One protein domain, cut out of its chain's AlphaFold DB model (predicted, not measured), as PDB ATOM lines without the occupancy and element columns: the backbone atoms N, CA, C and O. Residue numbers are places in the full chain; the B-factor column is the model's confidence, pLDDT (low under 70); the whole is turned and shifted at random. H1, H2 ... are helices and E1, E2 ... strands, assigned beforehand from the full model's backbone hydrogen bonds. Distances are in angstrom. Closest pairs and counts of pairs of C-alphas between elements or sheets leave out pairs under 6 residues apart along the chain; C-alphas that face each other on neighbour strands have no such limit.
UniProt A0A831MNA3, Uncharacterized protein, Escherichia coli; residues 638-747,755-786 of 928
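What this domain is: This is residues 638 to 747 and 755 to 786 of the 928 residues of an uncharacterized protein of Escherichia coli (UniProt A0A831MNA3). A small sheet of three short strands has H2 and H6 over one face and H3 standing on the other, and beside this body H1 and the long H9 run side by side, opposite ways, toward one end of the longest axis. H4 packs on H3 and H8, and H7 lies toward the other end. You are reading 142 residues, mostly helix, with nine named helices and three named strands in the order H1 H2 E1 H3 H4 H5 E2 H6 E3 H7 H8 H9. The sheet runs E1 E2 E3 and is mixed; the whole is compact, with a radius of gyration of the C-alphas of 16.4 A and spans of 52 by 36 by 25 A.

Where its parts are: Find C-alpha 638 at (-27.372, -22.440, -29.732); from there H1 runs to residue 649, 16.7 A. H2 follows at residues 656 to 667, 16.5 A. Then come E1 at 675 to 677, H3 at 678 to 685, H4 at 690 to 697, H5 at 701 to 704 and E2 at 707 to 709. H6, residues 712 to 722, covers 15.2 A; E3 is 734 to 736, H7 739 to 744 and H8 760 to 763. H9, residues 765 to 786, runs 30.8 A to C-alpha 786 at (-19.152, -30.135, -37.337).

How they stand to each other: Start at E2: E1 is its antiparallel neighbour, with N 676 and O 708 2.9 A apart, and E3 its parallel one, with N 735 and O 707 2.9 A apart, both within hydrogen-bond range. E2, H6 and E3 form a strand-helix-strand unit, two parallel strands with a helix between, whose crossover is right-handed. H2 and H6 are on the same face, at heights over the sheet of 9.4 and 8.9 A; H3, on the opposite face, only just stands up from the sheet, at 41 degrees. H5 only grazes the sheet, with residues 703 to 704. H4 touches H3, closest at C-alphas 682 and 693, 6.2 A, and H8, at C-alphas 690 and 763, 5.0 A. H7 is close to H4 but not clearly touching, with C-alphas 696 and 742 7.4 A apart. Residues 772 to 779 of H9 touch H1 at a shallow tilt of 31 degrees, opposite ways, closest at C-alphas 639 and 779, 6.2 A. Each O i to N i+4 pair is within hydrogen-bond range in H1, H2, H3, H4, H6, H7 and H9; H5 and H8 are too short for one.

The domain as a whole: The C-alphas farthest apart, of Glu 746 and Val 786, are 53.9 A apart. Residues 748 to 754 are not printed, and C-alphas 747 and 755 stand 18.7 A apart across this cut. The link from H6 to E3, 11 residues, is long. Look for pLDDT under 70 at residues 744 to 747 and 756 to 762; the mean of the printed part is 82.1.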
ATOM      1  N   GLN A 638     -26.100 -22.460 -30.464       90.75
ATOM      2  CA  GLN A 638     -27.372 -22.440 -29.732       90.75
ATOM      3  C   GLN A 638     -27.423 -23.531 -28.654       90.75
ATOM      4  O   GLN A 638     -27.638 -23.215 -27.489       90.75
ATOM      5  N   ALA A 639     -27.122 -24.786 -29.006       89.25
ATOM      6  CA  ALA A 639     -27.137 -25.900 -28.055       89.25
ATOM      7  C   ALA A 639     -26.123 -25.723 -26.908       89.25
ATOM      8  O   ALA A 639     -26.421 -26.033 -25.757       89.25
ATOM      9  N   ARG A 640     -24.929 -25.181 -27.196       91.44
ATOM     10  CA  ARG A 640     -23.938 -24.834 -26.161       91.44
ATOM     11  C   ARG A 640     -24.429 -23.720 -25.247       91.44
ATOM     12  O   ARG A 640     -24.225 -23.807 -24.044       91.44
ATOM     13  N   HIS A 641     -25.073 -22.697 -25.806       89.06
ATOM     14  CA  HIS A 641     -25.626 -21.608 -25.011       89.06
ATOM     15  C   HIS A 641     -26.712 -22.111 -24.054       89.06
ATOM     16  O   HIS A 641     -26.641 -21.815 -22.865       89.06
ATOM     17  N   GLU A 642     -27.645 -22.932 -24.542       86.25
ATOM     18  CA  GLU A 642     -28.688 -23.562 -23.720       86.25
ATOM     19  C   GLU A 642     -28.092 -24.441 -22.608       86.25
ATOM     20  O   GLU A 642     -28.532 -24.387 -21.460       86.25
ATOM     21  N   LEU A 643     -27.051 -25.214 -22.925       88.38
ATOM     22  CA  LEU A 643     -26.343 -26.052 -21.959       88.38
ATOM     23  C   LEU A 643     -25.613 -25.227 -20.890       88.38
ATOM     24  O   LEU A 643     -25.695 -25.550 -19.704       88.38
ATOM     25  N   ASP A 644     -24.916 -24.162 -21.284       86.88
ATOM     26  CA  ASP A 644     -24.220 -23.271 -20.353       86.88
ATOM     27  C   ASP A 644     -25.216 -22.536 -19.443       86.88
ATOM     28  O   ASP A 644     -24.972 -22.392 -18.244       86.88
ATOM     29  N   GLU A 645     -26.366 -22.109 -19.975       83.50
ATOM     30  CA  GLU A 645     -27.435 -21.506 -19.176       83.50
ATOM     31  C   GLU A 645     -28.038 -22.489 -18.166       83.50
ATOM     32  O   GLU A 645     -28.221 -22.131 -16.998       83.50
ATOM     33  N   LEU A 646     -28.283 -23.739 -18.566       83.00
ATOM     34  CA  LEU A 646     -28.773 -24.775 -17.655       83.00
ATOM     35  C   LEU A 646     -27.748 -25.110 -16.562       83.00
ATOM     36  O   LEU A 646     -28.108 -25.158 -15.386       83.00
ATOM     37  N   ARG A 647     -26.456 -25.224 -16.894       85.06
ATOM     38  CA  ARG A 647     -25.389 -25.444 -15.896       85.06
ATOM     39  C   ARG A 647     -25.278 -24.309 -14.881       85.06
ATOM     40  O   ARG A 647     -25.009 -24.565 -13.710       85.06
ATOM     41  N   VAL A 648     -25.466 -23.063 -15.317       83.00
ATOM     42  CA  VAL A 648     -25.413 -21.888 -14.434       83.00
ATOM     43  C   VAL A 648     -26.634 -21.806 -13.522       83.00
ATOM     44  O   VAL A 648     -26.532 -21.201 -12.464       83.00
ATOM     45  N   THR A 649     -27.781 -22.368 -13.893       80.00
ATOM     46  CA  THR A 649     -29.021 -22.283 -13.099       80.00
ATOM     47  C   THR A 649     -29.195 -23.446 -12.124       80.00
ATOM     48  O   THR A 649     -29.805 -23.262 -11.071       80.00
ATOM     49  N   GLY A 650     -28.639 -24.624 -12.431       75.88
ATOM     50  CA  GLY A 650     -28.638 -25.808 -11.559       75.88
ATOM     51  C   GLY A 650     -29.970 -26.564 -11.488       75.88
ATOM     52  O   GLY A 650     -29.993 -27.699 -11.019       75.88
ATOM     53  N   HIS A 651     -31.062 -25.953 -11.962       78.88
ATOM     54  CA  HIS A 651     -32.407 -26.523 -12.050       78.88
ATOM     55  C   HIS A 651     -33.230 -25.729 -13.084       78.88
ATOM     56  O   HIS A 651     -33.130 -24.506 -13.144       78.88
ATOM     57  N   GLU A 652     -34.097 -26.391 -13.860       79.44
ATOM     58  CA  GLU A 652     -34.782 -25.796 -15.029       79.44
ATOM     59  C   GLU A 652     -35.673 -24.579 -14.697       79.44
ATOM     60  O   GLU A 652     -35.742 -23.614 -15.454       79.44
ATOM     61  N   LEU A 653     -36.336 -24.598 -13.539       80.50
ATOM     62  CA  LEU A 653     -37.198 -23.511 -13.053       80.50
ATOM     63  C   LEU A 653     -36.455 -22.334 -12.402       80.50
ATOM     64  O   LEU A 653     -37.082 -21.332 -12.054       80.50
ATOM     65  N   VAL A 654     -35.141 -22.436 -12.189       81.50
ATOM     66  CA  VAL A 654     -34.366 -21.374 -11.543       81.50
ATOM     67  C   VAL A 654     -33.899 -20.386 -12.601       81.50
ATOM     68  O   VAL A 654     -33.116 -20.711 -13.486       81.50
ATOM     69  N   ALA A 655     -34.330 -19.130 -12.492       82.75
ATOM     70  CA  ALA A 655     -33.813 -18.084 -13.363       82.75
ATOM     71  C   ALA A 655     -32.333 -17.801 -13.050       82.75
ATOM     72  O   ALA A 655     -31.944 -17.703 -11.884       82.75
ATOM     73  N   LYS A 656     -31.520 -17.553 -14.088       81.56
ATOM     74  CA  LYS A 656     -30.090 -17.195 -13.969       81.56
ATOM     75  C   LYS A 656     -29.832 -16.130 -12.906       81.56
ATOM     76  O   LYS A 656     -28.911 -16.236 -12.107       81.56
ATOM     77  N   GLN A 657     -30.703 -15.130 -12.868       82.81
ATOM     78  CA  GLN A 657     -30.614 -14.028 -11.930       82.81
ATOM     79  C   GLN A 657     -30.772 -14.464 -10.457       82.81
ATOM     80  O   GLN A 657     -30.095 -13.927  -9.581       82.81
ATOM     81  N   VAL A 658     -31.652 -15.432 -10.184       84.88
ATOM     82  CA  VAL A 658     -31.880 -15.984  -8.839       84.88
ATOM     83  C   VAL A 658     -30.652 -16.764  -8.375       84.88
ATOM     84  O   VAL A 658     -30.218 -16.578  -7.239       84.88
ATOM     85  N   ASN A 659     -30.036 -17.557  -9.259       84.50
ATOM     86  CA  ASN A 659     -28.825 -18.294  -8.901       84.50
ATOM     87  C   ASN A 659     -27.595 -17.382  -8.724       84.50
ATOM     88  O   ASN A 659     -26.808 -17.570  -7.805       84.50
ATOM     89  N   GLU A 660     -27.451 -16.335  -9.541       84.81
ATOM     90  CA  GLU A 660     -26.390 -15.332  -9.356       84.81
ATOM     91  C   GLU A 660     -26.510 -14.593  -8.013       84.81
ATOM     92  O   GLU A 660     -25.495 -14.294  -7.387       84.81
ATOM     93  N   ALA A 661     -27.735 -14.302  -7.559       84.50
ATOM     94  CA  ALA A 661     -27.955 -13.726  -6.235       84.50
ATOM     95  C   ALA A 661     -27.578 -14.715  -5.132       84.50
ATOM     96  O   ALA A 661     -26.896 -14.336  -4.182       84.50
ATOM     97  N   LEU A 662     -27.981 -15.981  -5.278       87.06
ATOM     98  CA  LEU A 662     -27.644 -17.049  -4.340       87.06
ATOM     99  C   LEU A 662     -26.123 -17.200  -4.171       87.06
ATOM    100  O   LEU A 662     -25.622 -17.169  -3.048       87.06
ATOM    101  N   GLU A 663     -25.375 -17.269  -5.274       86.19
ATOM    102  CA  GLU A 663     -23.909 -17.353  -5.238       86.19
ATOM    103  C   GLU A 663     -23.258 -16.083  -4.667       86.19
ATOM    104  O   GLU A 663     -22.267 -16.170  -3.938       86.19
ATOM    105  N   ALA A 664     -23.825 -14.898  -4.919       85.38
ATOM    106  CA  ALA A 664     -23.346 -13.657  -4.310       85.38
ATOM    107  C   ALA A 664     -23.517 -13.658  -2.778       85.38
ATOM    108  O   ALA A 664     -22.628 -13.198  -2.057       85.38
ATOM    109  N   PHE A 665     -24.615 -14.223  -2.267       87.62
ATOM    110  CA  PHE A 665     -24.830 -14.413  -0.830       87.62
ATOM    111  C   PHE A 665     -23.873 -15.448  -0.225       87.62
ATOM    112  O   PHE A 665     -23.360 -15.226   0.875       87.62
ATOM    113  N   TYR A 666     -23.554 -16.529  -0.943       88.69
ATOM    114  CA  TYR A 666     -22.524 -17.479  -0.509       88.69
ATOM    115  C   TYR A 666     -21.134 -16.843  -0.451       88.69
ATOM    116  O   TYR A 666     -20.415 -17.016   0.533       88.69
ATOM    117  N   ALA A 667     -20.762 -16.051  -1.460       85.25
ATOM    118  CA  ALA A 667     -19.497 -15.320  -1.473       85.25
ATOM    119  C   ALA A 667     -19.399 -14.293  -0.328       85.25
ATOM    120  O   ALA A 667     -18.307 -14.027   0.173       85.25
ATOM    121  N   ALA A 668     -20.537 -13.751   0.115       84.38
ATOM    122  CA  ALA A 668     -20.636 -12.845   1.256       84.38
ATOM    123  C   ALA A 668     -20.622 -13.553   2.631       84.38
ATOM    124  O   ALA A 668     -20.673 -12.878   3.658       84.38
ATOM    125  N   GLY A 669     -20.514 -14.889   2.667       82.19
ATOM    126  CA  GLY A 669     -20.280 -15.666   3.887       82.19
ATOM    127  C   GLY A 669     -21.485 -16.426   4.446       82.19
ATOM    128  O   GLY A 669     -21.380 -16.969   5.545       82.19
ATOM    129  N   ILE A 670     -22.614 -16.499   3.728       87.50
ATOM    130  CA  ILE A 670     -23.735 -17.376   4.112       87.50
ATOM    131  C   ILE A 670     -23.387 -18.832   3.781       87.50
ATOM    132  O   ILE A 670     -22.885 -19.136   2.699       87.50
ATOM    133  N   ALA A 671     -23.666 -19.743   4.713       85.00
ATOM    134  CA  ALA A 671     -23.401 -21.164   4.522       85.00
ATOM    135  C   ALA A 671     -24.340 -21.786   3.468       85.00
ATOM    136  O   ALA A 671     -25.538 -21.495   3.430       85.00
ATOM    137  N   ARG A 672     -23.790 -22.667   2.620       85.12
ATOM    138  CA  ARG A 672     -24.507 -23.291   1.489       85.12
ATOM    139  C   ARG A 672     -25.659 -24.208   1.902       85.12
ATOM    140  O   ARG A 672     -26.530 -24.490   1.096       85.12
ATOM    141  N   ASP A 673     -25.681 -24.665   3.147       83.81
ATOM    142  CA  ASP A 673     -26.754 -25.481   3.707       83.81
ATOM    143  C   ASP A 673     -27.902 -24.645   4.296       83.81
ATOM    144  O   ASP A 673     -28.889 -25.227   4.726       83.81
ATOM    145  N   LYS A 674     -27.817 -23.305   4.299       86.19
ATOM    146  CA  LYS A 674     -28.752 -22.419   5.021       86.19
ATOM    147  C   LYS A 674     -29.635 -21.518   4.158       86.19
ATOM    148  O   LYS A 674     -30.689 -21.082   4.622       86.19
ATOM    149  N   LEU A 675     -29.235 -21.255   2.918       88.69
ATOM    150  CA  LEU A 675     -29.991 -20.476   1.937       88.69
ATOM    151  C   LEU A 675     -30.048 -21.282   0.646       88.69
ATOM    152  O   LEU A 675     -29.009 -21.715   0.176       88.69
ATOM    153  N   TRP A 676     -31.235 -21.525   0.104       88.00
ATOM    154  CA  TRP A 676     -31.429 -22.373  -1.074       88.00
ATOM    155  C   TRP A 676     -32.319 -21.654  -2.087       88.00
ATOM    156  O   TRP A 676     -33.039 -20.715  -1.741       88.00
ATOM    157  N   THR A 677     -32.329 -22.103  -3.341       88.12
ATOM    158  CA  THR A 677     -33.485 -21.809  -4.201       88.12
ATOM    159  C   THR A 677     -34.648 -22.704  -3.771       88.12
ATOM    160  O   THR A 677     -34.438 -23.870  -3.424       88.12
ATOM    161  N   PHE A 678     -35.876 -22.185  -3.788       86.31
ATOM    162  CA  PHE A 678     -37.052 -22.982  -3.431       86.31
ATOM    163  C   PHE A 678     -37.177 -24.283  -4.244       86.31
ATOM    164  O   PHE A 678     -37.411 -25.313  -3.616       86.31
ATOM    165  N   PRO A 679     -36.966 -24.310  -5.579       86.38
ATOM    166  CA  PRO A 679     -37.023 -25.557  -6.345       86.38
ATOM    167  C   PRO A 679     -36.036 -26.623  -5.844       86.38
ATOM    168  O   PRO A 679     -36.432 -27.768  -5.648       86.38
ATOM    169  N   HIS A 680     -34.793 -26.243  -5.518       85.06
ATOM    170  CA  HIS A 680     -33.805 -27.179  -4.962       85.06
ATOM    171  C   HIS A 680     -34.190 -27.670  -3.559       85.06
ATOM    172  O   HIS A 680     -34.014 -28.846  -3.236       85.06
ATOM    173  N   TYR A 681     -34.730 -26.782  -2.721       85.69
ATOM    174  CA  TYR A 681     -35.210 -27.162  -1.394       85.69
ATOM    175  C   TYR A 681     -36.387 -28.147  -1.484       85.69
ATOM    176  O   TYR A 681     -36.387 -29.173  -0.808       85.69
ATOM    177  N   LEU A 682     -37.360 -27.881  -2.362       85.06
ATOM    178  CA  LEU A 682     -38.533 -28.736  -2.566       85.06
ATOM    179  C   LEU A 682     -38.161 -30.096  -3.174       85.06
ATOM    180  O   LEU A 682     -38.719 -31.107  -2.749       85.06
ATOM    181  N   ALA A 683     -37.194 -30.141  -4.096       83.50
ATOM    182  CA  ALA A 683     -36.644 -31.391  -4.620       83.50
ATOM    183  C   ALA A 683     -36.040 -32.250  -3.496       83.50
ATOM    184  O   ALA A 683     -36.355 -33.436  -3.381       83.50
ATOM    185  N   SER A 684     -35.263 -31.639  -2.593       83.69
ATOM    186  CA  SER A 684     -34.722 -32.339  -1.423       83.69
ATOM    187  C   SER A 684     -35.804 -32.753  -0.417       83.69
ATOM    188  O   SER A 684     -35.706 -33.831   0.164       83.69
ATOM    189  N   ALA A 685     -36.819 -31.920  -0.180       82.94
ATOM    190  CA  ALA A 685     -37.848 -32.169   0.829       82.94
ATOM    191  C   ALA A 685     -38.875 -33.232   0.397       82.94
ATOM    192  O   ALA A 685     -39.375 -33.988   1.230       82.94
ATOM    193  N   TYR A 686     -39.184 -33.313  -0.901       83.94
ATOM    194  CA  TYR A 686     -40.161 -34.252  -1.461       83.94
ATOM    195  C   TYR A 686     -39.539 -35.481  -2.141       83.94
ATOM    196  O   TYR A 686     -40.264 -36.216  -2.814       83.94
ATOM    197  N   ASN A 687     -38.239 -35.743  -1.943       81.81
ATOM    198  CA  ASN A 687     -37.494 -36.815  -2.621       81.81
ATOM    199  C   ASN A 687     -37.690 -36.788  -4.148       81.81
ATOM    200  O   ASN A 687     -37.899 -37.825  -4.773       81.81
ATOM    201  N   ASP A 688     -37.672 -35.586  -4.718       80.75
ATOM    202  CA  ASP A 688     -37.773 -35.323  -6.152       80.75
ATOM    203  C   ASP A 688     -39.093 -35.732  -6.848       80.75
ATOM    204  O   ASP A 688     -39.157 -35.937  -8.061       80.75
ATOM    205  N   ASP A 689     -40.193 -35.830  -6.094       82.19
ATOM    206  CA  ASP A 689     -41.528 -36.093  -6.648       82.19
ATOM    207  C   ASP A 689     -42.085 -34.866  -7.398       82.19
ATOM    208  O   ASP A 689     -42.746 -33.990  -6.826       82.19
ATOM    209  N   ALA A 690     -41.857 -34.838  -8.712       80.38
ATOM    210  CA  ALA A 690     -42.252 -33.762  -9.618       80.38
ATOM    211  C   ALA A 690     -43.728 -33.335  -9.502       80.38
ATOM    212  O   ALA A 690     -44.045 -32.152  -9.617       80.38
ATOM    213  N   GLN A 691     -44.656 -34.269  -9.246       80.19
ATOM    214  CA  GLN A 691     -46.081 -33.933  -9.143       80.19
ATOM    215  C   GLN A 691     -46.395 -33.169  -7.856       80.19
ATOM    216  O   GLN A 691     -47.250 -32.279  -7.853       80.19
ATOM    217  N   LYS A 692     -45.716 -33.509  -6.755       79.06
ATOM    218  CA  LYS A 692     -45.873 -32.797  -5.484       79.06
ATOM    219  C   LYS A 692     -45.217 -31.428  -5.529       79.06
ATOM    220  O   LYS A 692     -45.829 -30.489  -5.027       79.06
ATOM    221  N   ILE A 693     -44.045 -31.328  -6.157       82.75
ATOM    222  CA  ILE A 693     -43.301 -30.076  -6.327       82.75
ATOM    223  C   ILE A 693     -44.089 -29.108  -7.221       82.75
ATOM    224  O   ILE A 693     -44.335 -27.977  -6.808       82.75
ATOM    225  N   ALA A 694     -44.587 -29.563  -8.378       79.50
ATOM    226  CA  ALA A 694     -45.433 -28.754  -9.262       79.50
ATOM    227  C   ALA A 694     -46.681 -28.229  -8.541       79.50
ATOM    228  O   ALA A 694     -46.990 -27.045  -8.597       79.50
ATOM    229  N   ALA A 695     -47.346 -29.087  -7.765       78.50
ATOM    230  CA  ALA A 695     -48.527 -28.705  -7.001       78.50
ATOM    231  C   ALA A 695     -48.261 -27.681  -5.881       78.50
ATOM    232  O   ALA A 695     -49.231 -27.138  -5.363       78.50
ATOM    233  N   VAL A 696     -47.006 -27.443  -5.478       80.81
ATOM    234  CA  VAL A 696     -46.619 -26.367  -4.543       80.81
ATOM    235  C   VAL A 696     -46.199 -25.120  -5.319       80.81
ATOM    236  O   VAL A 696     -46.719 -24.039  -5.058       80.81
ATOM    237  N   ILE A 697     -45.325 -25.268  -6.319       82.38
ATOM    238  CA  ILE A 697     -44.829 -24.139  -7.119       82.38
ATOM    239  C   ILE A 697     -45.979 -23.419  -7.835       82.38
ATOM    240  O   ILE A 697     -46.052 -22.190  -7.794       82.38
ATOM    241  N   ASP A 698     -46.929 -24.166  -8.397       80.12
ATOM    242  CA  ASP A 698     -48.058 -23.608  -9.142       80.12
ATOM    243  C   ASP A 698     -49.084 -22.884  -8.248       80.12
ATOM    244  O   ASP A 698     -49.931 -22.162  -8.765       80.12
ATOM    245  N   GLN A 699     -49.020 -23.025  -6.915       79.06
ATOM    246  CA  GLN A 699     -49.886 -22.262  -5.998       79.06
ATOM    247  C   GLN A 699     -49.452 -20.802  -5.880       79.06
ATOM    248  O   GLN A 699     -50.287 -19.910  -5.742       79.06
ATOM    249  N   ASN A 700     -48.140 -20.557  -5.888       79.69
ATOM    250  CA  ASN A 700     -47.573 -19.217  -5.809       79.69
ATOM    251  C   ASN A 700     -46.177 -19.187  -6.454       79.69
ATOM    252  O   ASN A 700     -45.164 -19.211  -5.742       79.69
ATOM    253  N   PRO A 701     -46.095 -19.091  -7.792       78.56
ATOM    254  CA  PRO A 701     -44.813 -19.112  -8.490       78.56
ATOM    255  C   PRO A 701     -43.910 -17.938  -8.081       78.56
ATOM    256  O   PRO A 701     -42.694 -18.083  -8.036       78.56
ATOM    257  N   GLY A 702     -44.482 -16.790  -7.694       77.31
ATOM    258  CA  GLY A 702     -43.711 -15.634  -7.219       77.31
ATOM    259  C   GLY A 702     -42.956 -15.883  -5.906       77.31
ATOM    260  O   GLY A 702     -41.890 -15.301  -5.695       77.31
ATOM    261  N   ARG A 703     -43.472 -16.758  -5.030       82.81
ATOM    262  CA  ARG A 703     -42.767 -17.213  -3.821       82.81
ATOM    263  C   ARG A 703     -41.836 -18.379  -4.135       82.81
ATOM    264  O   ARG A 703     -40.653 -18.316  -3.819       82.81
ATOM    265  N   TYR A 704     -42.341 -19.416  -4.792       84.69
ATOM    266  CA  TYR A 704     -41.634 -20.692  -4.910       84.69
ATOM    267  C   TYR A 704     -40.624 -20.785  -6.068       84.69
ATOM    268  O   TYR A 704     -39.925 -21.787  -6.175       84.69
ATOM    269  N   LEU A 705     -40.479 -19.745  -6.898       83.94
ATOM    270  CA  LEU A 705     -39.363 -19.595  -7.851       83.94
ATOM    271  C   LEU A 705     -38.239 -18.679  -7.321       83.94
ATOM    272  O   LEU A 705     -37.361 -18.258  -8.074       83.94
ATOM    273  N   SER A 706     -38.274 -18.342  -6.029       84.94
ATOM    274  CA  SER A 706     -37.347 -17.405  -5.382       84.94
ATOM    275  C   SER A 706     -36.397 -18.102  -4.386       84.94
ATOM    276  O   SER A 706     -36.249 -19.329  -4.430       84.94
ATOM    277  N   LEU A 707     -35.707 -17.352  -3.516       88.44
ATOM    278  CA  LEU A 707     -34.788 -17.917  -2.517       88.44
ATOM    279  C   LEU A 707     -35.486 -18.179  -1.174       88.44
ATOM    280  O   LEU A 707     -36.361 -17.416  -0.759       88.44
ATOM    281  N   VAL A 708     -35.048 -19.219  -0.467       89.25
ATOM    282  CA  VAL A 708     -35.540 -19.603   0.861       89.25
ATOM    283  C   VAL A 708     -34.403 -19.672   1.875       89.25
ATOM    284  O   VAL A 708     -33.419 -20.387   1.680       89.25
ATOM    285  N   ALA A 709     -34.538 -18.928   2.971       88.50
ATOM    286  CA  ALA A 709     -33.683 -19.051   4.145       88.50
ATOM    287  C   ALA A 709     -34.306 -20.065   5.116       88.50
ATOM    288  O   ALA A 709     -35.485 -19.955   5.454       88.50
ATOM    289  N   LEU A 710     -33.522 -21.046   5.568       86.75
ATOM    290  CA  LEU A 710     -34.044 -22.175   6.352       86.75
ATOM    291  C   LEU A 710     -34.266 -21.856   7.837       86.75
ATOM    292  O   LEU A 710     -34.974 -22.587   8.523       86.75
ATOM    293  N   ASP A 711     -33.660 -20.787   8.356       85.88
ATOM    294  CA  ASP A 711     -33.844 -20.343   9.736       85.88
ATOM    295  C   ASP A 711     -33.854 -18.810   9.855       85.88
ATOM    296  O   ASP A 711     -33.378 -18.075   8.983       85.88
ATOM    297  N   ASN A 712     -34.421 -18.314  10.959       85.06
ATOM    298  CA  ASN A 712     -34.579 -16.875  11.186       85.06
ATOM    299  C   ASN A 712     -33.224 -16.152  11.313       85.06
ATOM    300  O   ASN A 712     -33.098 -14.986  10.954       85.06
ATOM    301  N   VAL A 713     -32.189 -16.864  11.777       86.38
ATOM    302  CA  VAL A 713     -30.825 -16.330  11.893       86.38
ATOM    303  C   VAL A 713     -30.247 -16.034  10.510       86.38
ATOM    304  O   VAL A 713     -29.712 -14.950  10.285       86.38
ATOM    305  N   THR A 714     -30.392 -16.966   9.569       87.06
ATOM    306  CA  THR A 714     -29.943 -16.793   8.186       87.06
ATOM    307  C   THR A 714     -30.760 -15.719   7.481       87.06
ATOM    308  O   THR A 714     -30.193 -14.905   6.761       87.06
ATOM    309  N   PHE A 715     -32.071 -15.648   7.727       87.75
ATOM    310  CA  PHE A 715     -32.922 -14.603   7.152       87.75
ATOM    311  C   PHE A 715     -32.485 -13.190   7.584       87.75
ATOM    312  O   PHE A 715     -32.338 -12.301   6.744       87.75
ATOM    313  N   GLU A 716     -32.162 -12.988   8.867       84.62
ATOM    314  CA  GLU A 716     -31.591 -11.722   9.347       84.62
ATOM    315  C   GLU A 716     -30.194 -11.435   8.772       84.62
ATOM    316  O   GLU A 716     -29.857 -10.279   8.501       84.62
ATOM    317  N   GLN A 717     -29.359 -12.462   8.582       84.25
ATOM    318  CA  GLN A 717     -28.036 -12.315   7.960       84.25
ATOM    319  C   GLN A 717     -28.143 -11.902   6.491       84.25
ATOM    320  O   GLN A 717     -27.450 -10.978   6.067       84.25
ATOM    321  N   VAL A 718     -29.041 -12.534   5.734       86.44
ATOM    322  CA  VAL A 718     -29.345 -12.181   4.345       86.44
ATOM    323  C   VAL A 718     -29.837 -10.739   4.257       86.44
ATOM    324  O   VAL A 718     -29.337  -9.993   3.418       86.44
ATOM    325  N   HIS A 719     -30.740 -10.315   5.151       85.75
ATOM    326  CA  HIS A 719     -31.209  -8.928   5.208       85.75
ATOM    327  C   HIS A 719     -30.038  -7.951   5.392       85.75
ATOM    328  O   HIS A 719     -29.882  -7.020   4.605       85.75
ATOM    329  N   LYS A 720     -29.152  -8.198   6.368       84.06
ATOM    330  CA  LYS A 720     -27.967  -7.353   6.617       84.06
ATOM    331  C   LYS A 720     -26.994  -7.324   5.436       84.06
ATOM    332  O   LYS A 720     -26.469  -6.268   5.105       84.06
ATOM    333  N   ILE A 721     -26.745  -8.467   4.798       85.06
ATOM    334  CA  ILE A 721     -25.853  -8.552   3.633       85.06
ATOM    335  C   ILE A 721     -26.474  -7.839   2.428       85.06
ATOM    336  O   ILE A 721     -25.760  -7.159   1.695       85.06
ATOM    337  N   SER A 722     -27.792  -7.940   2.240       83.56
ATOM    338  CA  SER A 722     -28.496  -7.327   1.108       83.56
ATOM    339  C   SER A 722     -28.412  -5.797   1.091       83.56
ATOM    340  O   SER A 722     -28.372  -5.215   0.011       83.56
ATOM    341  N   GLU A 723     -28.295  -5.148   2.256       81.25
ATOM    342  CA  GLU A 723     -28.091  -3.693   2.365       81.25
ATOM    343  C   GLU A 723     -26.715  -3.240   1.842       81.25
ATOM    344  O   GLU A 723     -26.539  -2.081   1.469       81.25
ATOM    345  N   ILE A 724     -25.737  -4.152   1.810       80.44
ATOM    346  CA  ILE A 724     -24.337  -3.875   1.459       80.44
ATOM    347  C   ILE A 724     -23.985  -4.457   0.077       80.44
ATOM    348  O   ILE A 724     -23.073  -3.970  -0.596       80.44
ATOM    349  N   LEU A 725     -24.702  -5.491  -0.372       80.56
ATOM    350  CA  LEU A 725     -24.468  -6.169  -1.642       80.56
ATOM    351  C   LEU A 725     -24.807  -5.238  -2.829       80.56
ATOM    352  O   LEU A 725     -25.942  -4.774  -2.940       80.56
ATOM    353  N   PRO A 726     -23.880  -4.985  -3.772       74.31
ATOM    354  CA  PRO A 726     -24.137  -4.113  -4.915       74.31
ATOM    355  C   PRO A 726     -25.001  -4.816  -5.980       74.31
ATOM    356  O   PRO A 726     -24.509  -5.230  -7.031       74.31
ATOM    357  N   TRP A 727     -26.305  -4.948  -5.725       81.88
ATOM    358  CA  TRP A 727     -27.259  -5.558  -6.651       81.88
ATOM    359  C   TRP A 727     -27.839  -4.528  -7.626       81.88
ATOM    360  O   TRP A 727     -28.442  -3.537  -7.224       81.88
ATOM    361  N   LYS A 728     -27.663  -4.758  -8.932       71.56
ATOM    362  CA  LYS A 728     -28.148  -3.859 -10.001       71.56
ATOM    363  C   LYS A 728     -29.164  -4.512 -10.950       71.56
ATOM    364  O   LYS A 728     -29.501  -3.919 -11.971       71.56
ATOM    365  N   LYS A 729     -29.607  -5.739 -10.656       78.56
ATOM    366  CA  LYS A 729     -30.568  -6.506 -11.471       78.56
ATOM    367  C   LYS A 729     -31.984  -6.399 -10.877       78.56
ATOM    368  O   LYS A 729     -32.182  -5.679  -9.902       78.56
ATOM    369  N   ALA A 730     -32.975  -7.070 -11.473       79.00
ATOM    370  CA  ALA A 730     -34.369  -7.036 -11.010       79.00
ATOM    371  C   ALA A 730     -34.514  -7.447  -9.518       79.00
ATOM    372  O   ALA A 730     -33.637  -8.132  -8.979       79.00
ATOM    373  N   PRO A 731     -35.592  -7.046  -8.826       80.50
ATOM    374  CA  PRO A 731     -35.809  -7.460  -7.443       80.50
ATOM    375  C   PRO A 731     -36.000  -8.980  -7.344       80.50
ATOM    376  O   PRO A 731     -36.729  -9.571  -8.139       80.50
ATOM    377  N   ILE A 732     -35.351  -9.601  -6.356       82.81
ATOM    378  CA  ILE A 732     -35.523 -11.016  -6.004       82.81
ATOM    379  C   ILE A 732     -36.099 -11.071  -4.598       82.81
ATOM    380  O   ILE A 732     -35.575 -10.434  -3.686       82.81
ATOM    381  N   ALA A 733     -37.178 -11.828  -4.432       84.38
ATOM    382  CA  ALA A 733     -37.746 -12.084  -3.122       84.38
ATOM    383  C   ALA A 733     -36.958 -13.193  -2.408       84.38
ATOM    384  O   ALA A 733     -36.514 -14.160  -3.027       84.38
ATOM    385  N   ILE A 734     -36.776 -13.040  -1.100       86.88
ATOM    386  CA  ILE A 734     -36.185 -14.061  -0.237       86.88
ATOM    387  C   ILE A 734     -37.181 -14.272   0.890       86.88
ATOM    388  O   ILE A 734     -37.601 -13.298   1.516       86.88
ATOM    389  N   TYR A 735     -37.587 -15.514   1.123       87.62
ATOM    390  CA  TYR A 735     -38.572 -15.849   2.146       87.62
ATOM    391  C   TYR A 735     -37.932 -16.680   3.255       87.62
ATOM    392  O   TYR A 735     -37.002 -17.451   3.017       87.62
ATOM    393  N   LEU A 736     -38.446 -16.525   4.471       85.50
ATOM    394  CA  LEU A 736     -38.184 -17.457   5.561       85.50
ATOM    395  C   LEU A 736     -39.029 -18.719   5.336       85.50
ATOM    396  O   LEU A 736     -40.208 -18.609   5.000       85.50
ATOM    397  N   LEU A 737     -38.425 -19.894   5.515       83.88
ATOM    398  CA  LEU A 737     -39.117 -21.176   5.412       83.88
ATOM    399  C   LEU A 737     -40.254 -21.278   6.445       83.88
ATOM    400  O   LEU A 737     -40.021 -21.113   7.642       83.88
ATOM    401  N   ASP A 738     -41.462 -21.618   5.989       82.25
ATOM    402  CA  ASP A 738     -42.592 -21.985   6.846       82.25
ATOM    403  C   ASP A 738     -42.986 -23.433   6.547       82.25
ATOM    404  O   ASP A 738     -43.735 -23.709   5.615       82.25
ATOM    405  N   GLU A 739     -42.477 -24.383   7.333       75.19
ATOM    406  CA  GLU A 739     -42.711 -25.813   7.092       75.19
ATOM    407  C   GLU A 739     -44.201 -26.205   7.113       75.19
ATOM    408  O   GLU A 739     -44.592 -27.172   6.452       75.19
ATOM    409  N   ALA A 740     -45.056 -25.487   7.852       70.94
ATOM    410  CA  ALA A 740     -46.485 -25.787   7.902       70.94
ATOM    411  C   ALA A 740     -47.174 -25.383   6.591       70.94
ATOM    412  O   ALA A 740     -47.925 -26.173   6.013       70.94
ATOM    413  N   GLN A 741     -46.857 -24.193   6.082       72.38
ATOM    414  CA  GLN A 741     -47.404 -23.694   4.825       72.38
ATOM    415  C   GLN A 741     -46.779 -24.393   3.605       72.38
ATOM    416  O   GLN A 741     -47.496 -24.827   2.703       72.38
ATOM    417  N   ASP A 742     -45.455 -24.551   3.605       73.00
ATOM    418  CA  ASP A 742     -44.666 -24.970   2.445       73.00
ATOM    419  C   ASP A 742     -44.633 -26.502   2.266       73.00
ATOM    420  O   ASP A 742     -44.521 -26.969   1.133       73.00
ATOM    421  N   LEU A 743     -44.788 -27.300   3.341       72.31
ATOM    422  CA  LEU A 743     -44.769 -28.774   3.259       72.31
ATOM    423  C   LEU A 743     -46.127 -29.453   3.509       72.31
ATOM    424  O   LEU A 743     -46.371 -30.528   2.946       72.31
ATOM    425  N   ARG A 744     -47.014 -28.869   4.336       65.06
ATOM    426  CA  ARG A 744     -48.272 -29.511   4.793       65.06
ATOM    427  C   ARG A 744     -49.554 -29.010   4.109       65.06
ATOM    428  O   ARG A 744     -50.612 -29.578   4.366       65.06
ATOM    429  N   ARG A 745     -49.454 -28.049   3.177       62.00
ATOM    430  CA  ARG A 745     -50.549 -27.542   2.316       62.00
ATOM    431  C   ARG A 745     -51.773 -26.987   3.066       62.00
ATOM    432  O   ARG A 745     -52.909 -27.327   2.738       62.00
ATOM    433  N   GLU A 746     -51.576 -26.088   4.024       55.97
ATOM    434  CA  GLU A 746     -52.682 -25.264   4.536       55.97
ATOM    435  C   GLU A 746     -52.963 -24.116   3.544       55.97
ATOM    436  O   GLU A 746     -52.309 -23.075   3.552       55.97
ATOM    437  N   THR A 747     -53.888 -24.325   2.602       53.09
ATOM    438  CA  THR A 747     -54.197 -23.344   1.546       53.09
ATOM    439  C   THR A 747     -54.973 -22.132   2.067       53.09
ATOM    440  O   THR A 747     -56.004 -22.286   2.718       53.09
ATOM    441  N   LEU A 755     -50.119 -20.313 -15.296       71.81
ATOM    442  CA  LEU A 755     -49.674 -21.083 -16.455       71.81
ATOM    443  C   LEU A 755     -48.584 -22.053 -15.994       71.81
ATOM    444  O   LEU A 755     -47.414 -21.683 -15.926       71.81
ATOM    445  N   SER A 756     -48.980 -23.274 -15.637       68.25
ATOM    446  CA  SER A 756     -48.048 -24.345 -15.274       68.25
ATOM    447  C   SER A 756     -47.184 -24.758 -16.466       68.25
ATOM    448  O   SER A 756     -47.646 -24.728 -17.612       68.25
ATOM    449  N   ASN A 757     -45.955 -25.210 -16.203       67.44
ATOM    450  CA  ASN A 757     -45.143 -25.833 -17.242       67.44
ATOM    451  C   ASN A 757     -45.841 -27.136 -17.696       67.44
ATOM    452  O   ASN A 757     -46.108 -28.002 -16.855       67.44
ATOM    453  N   PRO A 758     -46.190 -27.289 -18.991       61.16
ATOM    454  CA  PRO A 758     -46.848 -28.495 -19.489       61.16
ATOM    455  C   PRO A 758     -45.974 -29.743 -19.332       61.16
ATOM    456  O   PRO A 758     -46.507 -30.850 -19.229       61.16
ATOM    457  N   ASP A 759     -44.653 -29.566 -19.276       63.25
ATOM    458  CA  ASP A 759     -43.721 -30.633 -18.966       63.25
ATOM    459  C   ASP A 759     -43.517 -30.737 -17.448       63.25
ATOM    460  O   ASP A 759     -42.802 -29.948 -16.823       63.25
ATOM    461  N   LYS A 760     -44.161 -31.735 -16.828       60.69
ATOM    462  CA  LYS A 760     -44.033 -31.990 -15.383       60.69
ATOM    463  C   LYS A 760     -42.602 -32.363 -14.991       60.69
ATOM    464  O   LYS A 760     -42.272 -32.279 -13.812       60.69
ATOM    465  N   HIS A 761     -41.759 -32.744 -15.950       58.62
ATOM    466  CA  HIS A 761     -40.359 -33.073 -15.722       58.62
ATOM    467  C   HIS A 761     -39.520 -31.842 -15.337       58.62
ATOM    468  O   HIS A 761     -38.596 -31.980 -14.548       58.62
ATOM    469  N   GLY A 762     -39.902 -30.617 -15.720       68.38
ATOM    470  CA  GLY A 762     -39.163 -29.406 -15.323       68.38
ATOM    471  C   GLY A 762     -39.133 -29.129 -13.808       68.38
ATOM    472  O   GLY A 762     -38.339 -28.311 -13.355       68.38
ATOM    473  N   TYR A 763     -39.978 -29.806 -13.019       76.19
ATOM    474  CA  TYR A 763     -40.083 -29.663 -11.561       76.19
ATOM    475  C   TYR A 763     -39.240 -30.678 -10.764       76.19
ATOM    476  O   TYR A 763     -39.316 -30.669  -9.539       76.19
ATOM    477  N   SER A 764     -38.491 -31.566 -11.429       79.06
ATOM    478  CA  SER A 764     -37.641 -32.583 -10.791       79.06
ATOM    479  C   SER A 764     -36.171 -32.410 -11.177       79.06
ATOM    480  O   SER A 764     -35.831 -32.134 -12.328       79.06
ATOM    481  N   GLN A 765     -35.293 -32.635 -10.206       80.00
ATOM    482  CA  GLN A 765     -33.846 -32.650 -10.343       80.00
ATOM    483  C   GLN A 765     -33.370 -33.790 -11.257       80.00
ATOM    484  O   GLN A 765     -32.516 -33.563 -12.106       80.00
ATOM    485  N   ALA A 766     -33.945 -34.991 -11.153       79.25
ATOM    486  CA  ALA A 766     -33.609 -36.130 -12.012       79.25
ATOM    487  C   ALA A 766     -33.960 -35.874 -13.488       79.25
ATOM    488  O   ALA A 766     -33.248 -36.289 -14.405       79.25
ATOM    489  N   ALA A 767     -35.059 -35.165 -13.737       75.62
ATOM    490  CA  ALA A 767     -35.442 -34.737 -15.075       75.62
ATOM    491  C   ALA A 767     -34.541 -33.619 -15.617       75.62
ATOM    492  O   ALA A 767     -34.151 -33.667 -16.785       75.62
ATOM    493  N   TYR A 768     -34.146 -32.667 -14.768       82.56
ATOM    494  CA  TYR A 768     -33.103 -31.696 -15.093       82.56
ATOM    495  C   TYR A 768     -31.780 -32.392 -15.464       82.56
ATOM    496  O   TYR A 768     -31.204 -32.077 -16.501       82.56
ATOM    497  N   GLU A 769     -31.329 -33.377 -14.681       82.81
ATOM    498  CA  GLU A 769     -30.113 -34.156 -14.965       82.81
ATOM    499  C   GLU A 769     -30.222 -34.931 -16.285       82.81
ATOM    500  O   GLU A 769     -29.272 -34.955 -17.067       82.81
ATOM    501  N   THR A 770     -31.393 -35.503 -16.585       83.69
ATOM    502  CA  THR A 770     -31.653 -36.190 -17.862       83.69
ATOM    503  C   THR A 770     -31.573 -35.219 -19.039       83.69
ATOM    504  O   THR A 770     -30.877 -35.489 -20.015       83.69
ATOM    505  N   ARG A 771     -32.213 -34.049 -18.936       83.62
ATOM    506  CA  ARG A 771     -32.159 -33.006 -19.969       83.62
ATOM    507  C   ARG A 771     -30.751 -32.441 -20.153       83.62
ATOM    508  O   ARG A 771     -30.342 -32.180 -21.282       83.62
ATOM    509  N   LEU A 772     -30.010 -32.262 -19.060       86.12
ATOM    510  CA  LEU A 772     -28.611 -31.849 -19.088       86.12
ATOM    511  C   LEU A 772     -27.770 -32.883 -19.846       86.12
ATOM    512  O   LEU A 772     -27.027 -32.510 -20.750       86.12
ATOM    513  N   GLN A 773     -27.944 -34.173 -19.542       87.56
ATOM    514  CA  GLN A 773     -27.260 -35.267 -20.228       87.56
ATOM    515  C   GLN A 773     -27.644 -35.353 -21.714       87.56
ATOM    516  O   GLN A 773     -26.776 -35.560 -22.563       87.56
ATOM    517  N   ASP A 774     -28.920 -35.166 -22.058       87.44
ATOM    518  CA  ASP A 774     -29.402 -35.162 -23.444       87.44
ATOM    519  C   ASP A 774     -28.821 -33.992 -24.247       87.44
ATOM    520  O   ASP A 774     -28.405 -34.170 -25.398       87.44
ATOM    521  N   LEU A 775     -28.722 -32.803 -23.645       87.31
ATOM    522  CA  LEU A 775     -28.063 -31.650 -24.258       87.31
ATOM    523  C   LEU A 775     -26.549 -31.840 -24.359       87.31
ATOM    524  O   LEU A 775     -25.977 -31.510 -25.395       87.31
ATOM    525  N   GLU A 776     -25.894 -32.431 -23.357       90.75
ATOM    526  CA  GLU A 776     -24.471 -32.794 -23.417       90.75
ATOM    527  C   GLU A 776     -24.194 -33.779 -24.559       90.75
ATOM    528  O   GLU A 776     -23.272 -33.573 -25.353       90.75
ATOM    529  N   ASN A 777     -25.038 -34.802 -24.710       91.50
ATOM    530  CA  ASN A 777     -24.975 -35.760 -25.813       91.50
ATOM    531  C   ASN A 777     -25.246 -35.084 -27.170       91.50
ATOM    532  O   ASN A 777     -24.584 -35.381 -28.172       91.50
ATOM    533  N   THR A 778     -26.190 -34.142 -27.218       91.50
ATOM    534  CA  THR A 778     -26.512 -33.363 -28.423       91.50
ATOM    535  C   THR A 778     -25.344 -32.468 -28.830       91.50
ATOM    536  O   THR A 778     -24.938 -32.496 -29.989       91.50
ATOM    537  N   VAL A 779     -24.735 -31.741 -27.892       92.38
ATOM    538  CA  VAL A 779     -23.539 -30.925 -28.144       92.38
ATOM    539  C   VAL A 779     -22.381 -31.810 -28.595       92.38
ATOM    540  O   VAL A 779     -21.774 -31.522 -29.622       92.38
ATOM    541  N   ALA A 780     -22.109 -32.926 -27.911       90.00
ATOM    542  CA  ALA A 780     -21.030 -33.840 -28.286       90.00
ATOM    543  C   ALA A 780     -21.216 -34.421 -29.702       90.00
ATOM    544  O   ALA A 780     -20.279 -34.426 -30.504       90.00
ATOM    545  N   SER A 781     -22.430 -34.865 -30.049       91.62
ATOM    546  CA  SER A 781     -22.734 -35.382 -31.391       91.62
ATOM    547  C   SER A 781     -22.643 -34.297 -32.472       91.62
ATOM    548  O   SER A 781     -22.057 -34.527 -33.535       91.62
ATOM    549  N   GLN A 782     -23.138 -33.087 -32.190       92.38
ATOM    550  CA  GLN A 782     -23.027 -31.948 -33.097       92.38
ATOM    551  C   GLN A 782     -21.569 -31.516 -33.289       92.38
ATOM    552  O   GLN A 782     -21.165 -31.279 -34.423       92.38
ATOM    553  N   GLU A 783     -20.742 -31.493 -32.242       91.56
ATOM    554  CA  GLU A 783     -19.309 -31.197 -32.343       91.56
ATOM    555  C   GLU A 783     -18.562 -32.184 -33.237       91.56
ATOM    556  O   GLU A 783     -17.744 -31.770 -34.061       91.56
ATOM    557  N   VAL A 784     -18.841 -33.483 -33.096       91.94
ATOM    558  CA  VAL A 784     -18.260 -34.520 -33.959       91.94
ATOM    559  C   VAL A 784     -18.689 -34.295 -35.407       91.94
ATOM    560  O   VAL A 784     -17.843 -34.314 -36.303       91.94
ATOM    561  N   SER A 785     -19.974 -34.011 -35.640       88.69
ATOM    562  CA  SER A 785     -20.494 -33.752 -36.986       88.69
ATOM    563  C   SER A 785     -19.885 -32.493 -37.620       88.69
ATOM    564  O   SER A 785     -19.422 -32.552 -38.756       88.69
ATOM    565  N   VAL A 786     -19.771 -31.388 -36.875       92.19
ATOM    566  CA  VAL A 786     -19.152 -30.135 -37.337       92.19
ATOM    567  C   VAL A 786     -17.680 -30.357 -37.671       92.19
ATOM    568  O   VAL A 786     -17.238 -29.931 -38.733       92.19
TER     569      VAL A 786